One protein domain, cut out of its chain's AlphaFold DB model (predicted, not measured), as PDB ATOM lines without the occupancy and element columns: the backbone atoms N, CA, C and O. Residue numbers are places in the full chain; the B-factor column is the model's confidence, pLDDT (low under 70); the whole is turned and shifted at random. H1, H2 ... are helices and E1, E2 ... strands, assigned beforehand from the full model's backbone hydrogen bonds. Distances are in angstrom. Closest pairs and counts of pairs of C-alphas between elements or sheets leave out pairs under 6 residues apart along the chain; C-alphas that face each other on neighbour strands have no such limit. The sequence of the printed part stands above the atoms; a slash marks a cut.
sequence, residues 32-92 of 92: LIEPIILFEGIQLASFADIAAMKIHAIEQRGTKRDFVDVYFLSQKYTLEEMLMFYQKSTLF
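Overview. This is residues 32 to 92 of the 92 residues of an uncharacterized protein of Microgenomates group bacterium GW2011_GWA2_39_19 (UniProt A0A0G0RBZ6). Look first for a small two-stranded hairpin, E1 and E2, set at one end of a body of three helices. In that body H1 lies in the middle, H2 folds back beside it, and H3 packs across it at about a right angle. The printed part has 61 residues with two named strands and three named helices, in the order E1, E2, H1, H2, H3; the sheet, E1 - E2, is antiparallel, and the class is mostly helix. The whole is compact, with a radius of gyration of the C-alphas of 11.7 A and spans of 32 by 27 by 20 A.

Along the chain. Find C-alpha 37 at (30.275, 19.193, 27.801), where strand E1, residues 37 to 39, begins; it is 6.2 A from first to last C-alpha. Strand E2, residues 42 to 44, is also 6.2 A long. Go on to C-alpha 47 at (30.329, 26.591, 22.826), from which H1, residues 47 to 60, runs 19.9 A. H2, residues 64 to 73, is 14.6 A long. H3, residues 79 to 89, is 15.4 A long and ends at C-alpha 89, at (40.851, 32.497, 27.222).

Arrangement. Begin at the hairpin of E1 and E2, where the C-alphas of Leu 38 and Gln 43 face each other at 4.8 A. Look there for N 37 and O 44, 2.8 A apart, and N 39 and O 42, 2.9 A apart, both within hydrogen-bond range. E1 is apart from H1, H2 and H3, and E2 is apart from H2 and H3. From E2 a tight link of 2 residues leads to H1. H1 and H2 form a helical hairpin: they touch, with the closest C-alphas, those of Ile 58 and Asp 66, 6.2 A apart. They run opposite ways at a shallow tilt of 27 degrees. H1 and H3 touch, with the closest C-alphas, those of Ala 52 and Tyr 86, 4.1 A apart, and their lines are about perpendicular at 90 degrees. H2 and H3 are near each other, with 5 pairs of C-alphas within 10 A. In H1, H2 and H3 every O i to N i+4 pair is within hydrogen-bond range.

Size, cuts and confidence. The two C-alphas farthest apart are those of Glu 40, between the two strands, and Phe 92, the chain's last residue, 34.6 A apart. The printed part, residues 32 to 92, has no cut, and the four links between named elements are tight. The mean pLDDT of the printed part is 93.4; look to residues 91 to 92 for the two that are under 70.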
ATOM      1  N   LEU A  32      40.169  26.389  29.803       92.50
ATOM      2  CA  LEU A  32      38.745  26.395  29.474       92.50
ATOM      3  C   LEU A  32      38.037  27.478  30.298       92.50
ATOM      4  O   LEU A  32      38.276  27.606  31.501       92.50
ATOM      5  N   ILE A  33      37.183  28.255  29.641       94.06
ATOM      6  CA  ILE A  33      36.370  29.324  30.228       94.06
ATOM      7  C   ILE A  33      35.162  28.719  30.949       94.06
ATOM      8  O   ILE A  33      34.750  29.212  32.000       94.06
ATOM      9  N   GLU A  34      34.596  27.650  30.386       94.88
ATOM     10  CA  GLU A  34      33.417  26.963  30.906       94.88
ATOM     11  C   GLU A  34      33.704  25.472  31.147       94.88
ATOM     12  O   GLU A  34      34.683  24.918  30.635       94.88
ATOM     13  N   PRO A  35      32.863  24.782  31.939       95.56
ATOM     14  CA  PRO A  35      32.965  23.340  32.096       95.56
ATOM     15  C   PRO A  35      32.856  22.598  30.760       95.56
ATOM     16  O   PRO A  35      32.125  22.995  29.852       95.56
ATOM     17  N   ILE A  36      33.538  21.456  30.680       96.31
ATOM     18  CA  ILE A  36      33.399  20.527  29.559       96.31
ATOM     19  C   ILE A  36      31.949  20.053  29.395       96.31
ATOM     20  O   ILE A  36      31.225  19.830  30.369       96.31
ATOM     21  N   ILE A  37      31.549  19.821  28.149       97.19
ATOM     22  CA  ILE A  37      30.275  19.193  27.801       97.19
ATOM     23  C   ILE A  37      30.534  17.708  27.558       97.19
ATOM     24  O   ILE A  37      31.339  17.348  26.701       97.19
ATOM     25  N   LEU A  38      29.846  16.832  28.289       97.44
ATOM     26  CA  LEU A  38      29.894  15.397  28.022       97.44
ATOM     27  C   LEU A  38      28.876  15.045  26.933       97.44
ATOM     28  O   LEU A  38      27.672  15.204  27.131       97.44
ATOM     29  N   PHE A  39      29.352  14.540  25.801       95.75
ATOM     30  CA  PHE A  39      28.513  14.100  24.689       95.75
ATOM     31  C   PHE A  39      28.917  12.687  24.277       95.75
ATOM     32  O   PHE A  39      30.054  12.464  23.881       95.75
ATOM     33  N   GLU A  40      28.007  11.719  24.425       96.44
ATOM     34  CA  GLU A  40      28.261  10.299  24.113       96.44
ATOM     35  C   GLU A  40      29.533   9.731  24.778       96.44
ATOM     36  O   GLU A  40      30.263   8.925  24.211       96.44
ATOM     37  N   GLY A  41      29.826  10.175  26.007       96.50
ATOM     38  CA  GLY A  41      31.031   9.772  26.744       96.50
ATOM     39  C   GLY A  41      32.311  10.509  26.328       96.50
ATOM     40  O   GLY A  41      33.368  10.266  26.911       96.50
ATOM     41  N   ILE A  42      32.231  11.434  25.369       96.50
ATOM     42  CA  ILE A  42      33.340  12.265  24.900       96.50
ATOM     43  C   ILE A  42      33.271  13.630  25.583       96.50
ATOM     44  O   ILE A  42      32.222  14.272  25.631       96.50
ATOM     45  N   GLN A  43      34.408  14.081  26.107       96.00
ATOM     46  CA  GLN A  43      34.547  15.412  26.689       96.00
ATOM     47  C   GLN A  43      34.769  16.425  25.564       96.00
ATOM     48  O   GLN A  43      35.779  16.370  24.859       96.00
ATOM     49  N   LEU A  44      33.816  17.333  25.388       96.00
ATOM     50  CA  LEU A  44      33.861  18.409  24.409       96.00
ATOM     51  C   LEU A  44      34.082  19.749  25.111       96.00
ATOM     52  O   LEU A  44      33.618  19.966  26.230       96.00
ATOM     53  N   ALA A  45      34.767  20.665  24.431       95.50
ATOM     54  CA  ALA A  45      34.820  22.059  24.853       95.50
ATOM     55  C   ALA A  45      33.422  22.696  24.768       95.50
ATOM     56  O   ALA A  45      32.596  22.287  23.942       95.50
ATOM     57  N   SER A  46      33.157  23.697  25.609       96.12
ATOM     58  CA  SER A  46      31.894  24.436  25.568       96.12
ATOM     59  C   SER A  46      31.735  25.219  24.259       96.12
ATOM     60  O   SER A  46      32.697  25.449  23.519       96.12
ATOM     61  N   PHE A  47      30.521  25.694  23.968       96.56
ATOM     62  CA  PHE A  47      30.329  26.591  22.826       96.56
ATOM     63  C   PHE A  47      31.077  27.926  23.003       96.56
ATOM     64  O   PHE A  47      31.549  28.467  22.003       96.56
ATOM     65  N   ALA A  48      31.230  28.427  24.235       96.00
ATOM     66  CA  ALA A  48      31.989  29.646  24.524       96.00
ATOM     67  C   ALA A  48      33.494  29.455  24.257       96.00
ATOM     68  O   ALA A  48      34.121  30.291  23.602       96.00
ATOM     69  N   ASP A  49      34.052  28.313  24.671       95.81
ATOM     70  CA  ASP A  49      35.440  27.931  24.386       95.81
ATOM     71  C   ASP A  49      35.680  27.778  22.881       95.81
ATOM     72  O   ASP A  49      36.643  28.318  22.333       95.81
ATOM     73  N   ILE A  50      34.772  27.095  22.174       96.12
ATOM     74  CA  ILE A  50      34.860  26.935  20.717       96.12
ATOM     75  C   ILE A  50      34.782  28.299  20.018       96.12
ATOM     76  O   ILE A  50      35.517  28.530  19.055       96.12
ATOM     77  N   ALA A  51      33.943  29.220  20.498       96.62
ATOM     78  CA  ALA A  51      33.876  30.573  19.958       96.62
ATOM     79  C   ALA A  51      35.197  31.330  20.136       96.62
ATOM     80  O   ALA A  51      35.734  31.839  19.149       96.62
ATOM     81  N   ALA A  52      35.777  31.316  21.339       95.25
ATOM     82  CA  ALA A  52      37.099  31.885  21.595       95.25
ATOM     83  C   ALA A  52      38.175  31.290  20.662       95.25
ATOM     84  O   ALA A  52      38.949  32.023  20.041       95.25
ATOM     85  N   MET A  53      38.172  29.963  20.477       94.38
ATOM     86  CA  MET A  53      39.079  29.273  19.551       94.38
ATOM     87  C   MET A  53      38.908  29.731  18.097       94.38
ATOM     88  O   MET A  53      39.900  29.833  17.369       94.38
ATOM     89  N   LYS A  54      37.675  29.992  17.645       95.50
ATOM     90  CA  LYS A  54      37.413  30.461  16.277       95.50
ATOM     91  C   LYS A  54      37.840  31.906  16.067       95.50
ATOM     92  O   LYS A  54      38.431  32.180  15.025       95.50
ATOM     93  N   ILE A  55      37.643  32.786  17.049       95.25
ATOM     94  CA  ILE A  55      38.192  34.149  17.007       95.25
ATOM     95  C   ILE A  55      39.722  34.104  16.876       95.25
ATOM     96  O   ILE A  55      40.269  34.718  15.960       95.25
ATOM     97  N   HIS A  56      40.400  33.287  17.691       92.88
ATOM     98  CA  HIS A  56      41.850  33.099  17.586       92.88
ATOM     99  C   HIS A  56      42.281  32.564  16.206       92.88
ATOM    100  O   HIS A  56      43.263  33.019  15.622       92.88
ATOM    101  N   ALA A  57      41.537  31.605  15.643       93.06
ATOM    102  CA  ALA A  57      41.830  31.063  14.316       93.06
ATOM    103  C   ALA A  57      41.644  32.109  13.201       93.06
ATOM    104  O   ALA A  57      42.432  32.136  12.253       93.06
ATOM    105  N   ILE A  58      40.633  32.976  13.303       94.50
ATOM    106  CA  ILE A  58      40.440  34.078  12.353       94.50
ATOM    107  C   ILE A  58      41.623  35.047  12.413       94.50
ATOM    108  O   ILE A  58      42.153  35.380  11.357       94.50
ATOM    109  N   GLU A  59      42.072  35.430  13.611       92.69
ATOM    110  CA  GLU A  59      43.237  36.307  13.796       92.69
ATOM    111  C   GLU A  59      44.514  35.715  13.175       92.69
ATOM    112  O   GLU A  59      45.255  36.415  12.491       92.69
ATOM    113  N   GLN A  60      44.765  34.417  13.380       89.75
ATOM    114  CA  GLN A  60      46.004  33.771  12.934       89.75
ATOM    115  C   GLN A  60      46.022  33.424  11.440       89.75
ATOM    116  O   GLN A  60      47.059  33.551  10.790       89.75
ATOM    117  N   ARG A  61      44.907  32.915  10.892       92.44
ATOM    118  CA  ARG A  61      44.859  32.387   9.512       92.44
ATOM    119  C   ARG A  61      43.698  32.889   8.658       92.44
ATOM    120  O   ARG A  61      43.831  32.888   7.438       92.44
ATOM    121  N   GLY A  62      42.554  33.232   9.256       89.50
ATOM    122  CA  GLY A  62      41.399  33.786   8.540       89.50
ATOM    123  C   GLY A  62      40.872  32.941   7.371       89.50
ATOM    124  O   GLY A  62      40.588  33.483   6.303       89.50
ATOM    125  N   THR A  63      40.742  31.615   7.508       95.69
ATOM    126  CA  THR A  63      40.256  30.792   6.381       95.69
ATOM    127  C   THR A  63      38.741  30.911   6.207       95.69
ATOM    128  O   THR A  63      38.015  31.091   7.179       95.69
ATOM    129  N   LYS A  64      38.222  30.711   4.984       95.69
ATOM    130  CA  LYS A  64      36.768  30.750   4.698       95.69
ATOM    131  C   LYS A  64      35.926  29.899   5.659       95.69
ATOM    132  O   LYS A  64      34.833  30.305   6.027       95.69
ATOM    133  N   ARG A  65      36.436  28.731   6.070       94.44
ATOM    134  CA  ARG A  65      35.731  27.839   7.006       94.44
ATOM    135  C   ARG A  65      35.605  28.440   8.404       94.44
ATOM    136  O   ARG A  65      34.569  28.260   9.022       94.44
ATOM    137  N   ASP A  66      36.602  29.196   8.862       95.81
ATOM    138  CA  ASP A  66      36.551  29.830  10.184       95.81
ATOM    139  C   ASP A  66      35.415  30.862  10.264       95.81
ATOM    140  O   ASP A  66      34.688  30.897  11.251       95.81
ATOM    141  N   PHE A  67      35.194  31.637   9.196       95.44
ATOM    142  CA  PHE A  67      34.071  32.580   9.116       95.44
ATOM    143  C   PHE A  67      32.706  31.887   9.058       95.44
ATOM    144  O   PHE A  67      31.744  32.386   9.637       95.44
ATOM    145  N   VAL A  68      32.612  30.731   8.392       96.88
ATOM    146  CA  VAL A  68      31.385  29.917   8.391       96.88
ATOM    147  C   VAL A  68      31.080  29.412   9.802       96.88
ATOM    148  O   VAL A  68      29.947  29.528  10.256       96.88
ATOM    149  N   ASP A  69      32.087  28.918  10.524       96.19
ATOM    150  CA  ASP A  69      31.911  28.463  11.905       96.19
ATOM    151  C   ASP A  69      31.459  29.612  12.824       96.19
ATOM    152  O   ASP A  69      30.530  29.440  13.614       96.19
ATOM    153  N   VAL A  70      32.051  30.806  12.679       96.19
ATOM    154  CA  VAL A  70      31.621  32.004  13.423       96.19
ATOM    155  C   VAL A  70      30.197  32.421  13.066       96.19
ATOM    156  O   VAL A  70      29.457  32.807  13.962       96.19
ATOM    157  N   TYR A  71      29.765  32.291  11.810       96.81
ATOM    158  CA  TYR A  71      28.371  32.551  11.435       96.81
ATOM    159  C   TYR A  71      27.382  31.611  12.148       96.81
ATOM    160  O   TYR A  71      26.305  32.028  12.570       96.81
ATOM    161  N   PHE A  72      27.726  30.334  12.325       97.81
ATOM    162  CA  PHE A  72      26.867  29.423  13.089       97.81
ATOM    163  C   PHE A  72      26.886  29.733  14.585       97.81
ATOM    164  O   PHE A  72      25.845  29.678  15.241       97.81
ATOM    165  N   LEU A  73      28.046  30.104  15.127       97.50
ATOM    166  CA  LEU A  73      28.157  30.571  16.509       97.50
ATOM    167  C   LEU A  73      27.408  31.889  16.727       97.50
ATOM    168  O   LEU A  73      26.845  32.084  17.803       97.50
ATOM    169  N   SER A  74      27.310  32.748  15.705       97.00
ATOM    170  CA  SER A  74      26.609  34.029  15.803       97.00
ATOM    171  C   SER A  74      25.095  33.899  15.950       97.00
ATOM    172  O   SER A  74      24.413  34.872  16.252       97.00
ATOM    173  N   GLN A  75      24.549  32.699  15.743       97.69
ATOM    174  CA  GLN A  75      23.149  32.396  16.053       97.69
ATOM    175  C   GLN A  75      22.913  32.173  17.557       97.69
ATOM    176  O   GLN A  75      21.764  32.120  17.987       97.69
ATOM    177  N   LYS A  76      23.984  32.018  18.351       97.12
ATOM    178  CA  LYS A  76      23.940  31.824  19.811       97.12
ATOM    179  C   LYS A  76      24.560  32.981  20.587       97.12
ATOM    180  O   LYS A  76      24.057  33.309  21.652       97.12
ATOM    181  N   TYR A  77      25.634  33.564  20.061       97.81
ATOM    182  CA  TYR A  77      26.384  34.639  20.706       97.81
ATOM    183  C   TYR A  77      26.547  35.820  19.760       97.81
ATOM    184  O   TYR A  77      26.741  35.661  18.559       97.81
ATOM    185  N   THR A  78      26.536  37.025  20.294       97.88
ATOM    186  CA  THR A  78      26.961  38.221  19.573       97.88
ATOM    187  C   THR A  78      28.471  38.194  19.315       97.88
ATOM    188  O   THR A  78      29.233  37.497  19.989       97.88
ATOM    189  N   LEU A  79      28.937  38.982  18.339       96.25
ATOM    190  CA  LEU A  79      30.376  39.147  18.105       96.25
ATOM    191  C   LEU A  79      31.095  39.690  19.349       96.25
ATOM    192  O   LEU A  79      32.199  39.250  19.653       96.25
ATOM    193  N   GLU A  80      30.459  40.606  20.080       97.62
ATOM    194  CA  GLU A  80      30.994  41.167  21.322       97.62
ATOM    195  C   GLU A  80      31.191  40.089  22.396       97.62
ATOM    196  O   GLU A  80      32.273  39.991  22.969       97.62
ATOM    197  N   GLU A  81      30.211  39.204  22.602       97.56
ATOM    198  CA  GLU A  81      30.351  38.066  23.521       97.56
ATOM    199  C   GLU A  81      31.483  37.123  23.113       97.56
ATOM    200  O   GLU A  81      32.296  36.738  23.953       97.56
ATOM    201  N   MET A  82      31.600  36.804  21.822       97.00
ATOM    202  CA  MET A  82      32.691  35.957  21.331       97.00
ATOM    203  C   MET A  82      34.071  36.594  21.549       97.00
ATOM    204  O   MET A  82      35.022  35.897  21.910       97.00
ATOM    205  N   LEU A  83      34.185  37.916  21.380       95.44
ATOM    206  CA  LEU A  83      35.407  38.665  21.687       95.44
ATOM    207  C   LEU A  83      35.702  38.673  23.194       95.44
ATOM    208  O   LEU A  83      36.858  38.503  23.581       95.44
ATOM    209  N   MET A  84      34.682  38.791  24.048       95.81
ATOM    210  CA  MET A  84      34.845  38.668  25.501       95.81
ATOM    211  C   MET A  84      35.316  37.266  25.910       95.81
ATOM    212  O   MET A  84      36.190  37.141  26.768       95.81
ATOM    213  N   PHE A  85      34.783  36.201  25.303       95.31
ATOM    214  CA  PHE A  85      35.269  34.836  25.544       95.31
ATOM    215  C   PHE A  85      36.733  34.699  25.127       95.31
ATOM    216  O   PHE A  85      37.553  34.195  25.895       95.31
ATOM    217  N   TYR A  86      37.091  35.222  23.952       93.50
ATOM    218  CA  TYR A  86      38.474  35.219  23.488       93.50
ATOM    219  C   TYR A  86      39.422  35.923  24.471       93.50
ATOM    220  O   TYR A  86      40.453  35.352  24.841       93.50
ATOM    221  N   GLN A  87      39.037  37.097  24.976       91.69
ATOM    222  CA  GLN A  87      39.800  37.826  25.995       91.69
ATOM    223  C   GLN A  87      39.958  37.031  27.297       91.69
ATOM    224  O   GLN A  87      41.036  37.039  27.874       91.69
ATOM    225  N   LYS A  88      38.934  36.293  27.743       89.38
ATOM    226  CA  LYS A  88      39.034  35.432  28.937       89.38
ATOM    227  C   LYS A  88      39.964  34.231  28.738       89.38
ATOM    228  O   LYS A  88      40.653  33.840  29.673       89.38
ATOM    229  N   SER A  89      39.975  33.641  27.540       82.12
ATOM    230  CA  SER A  89      40.851  32.497  27.222       82.12
ATOM    231  C   SER A  89      42.317  32.891  27.042       82.12
ATOM    232  O   SER A  89      43.213  32.068  27.233       82.12
ATOM    233  N   THR A  90      42.571  34.147  26.681       72.31
ATOM    234  CA  THR A  90      43.909  34.673  26.422       72.31
ATOM    235  C   THR A  90      44.357  35.405  27.674       72.31
ATOM    236  O   THR A  90      43.947  36.532  27.898       72.31
ATOM    237  N   LEU A  91      45.155  34.746  28.519       55.97
ATOM    238  CA  LEU A  91      45.772  35.370  29.696       55.97
ATOM    239  C   LEU A  91      46.500  36.664  29.280       55.97
ATOM    240  O   LEU A  91      47.601  36.597  28.730       55.97
ATOM    241  N   PHE A  92      45.869  37.807  29.535       45.47
ATOM    242  CA  PHE A  92      46.506  39.112  29.677       45.47
ATOM    243  C   PHE A  92      46.487  39.490  31.156       45.47
ATOM    244  O   PHE A  92      45.458  39.214  31.818       45.47
TER     245      PHE A  92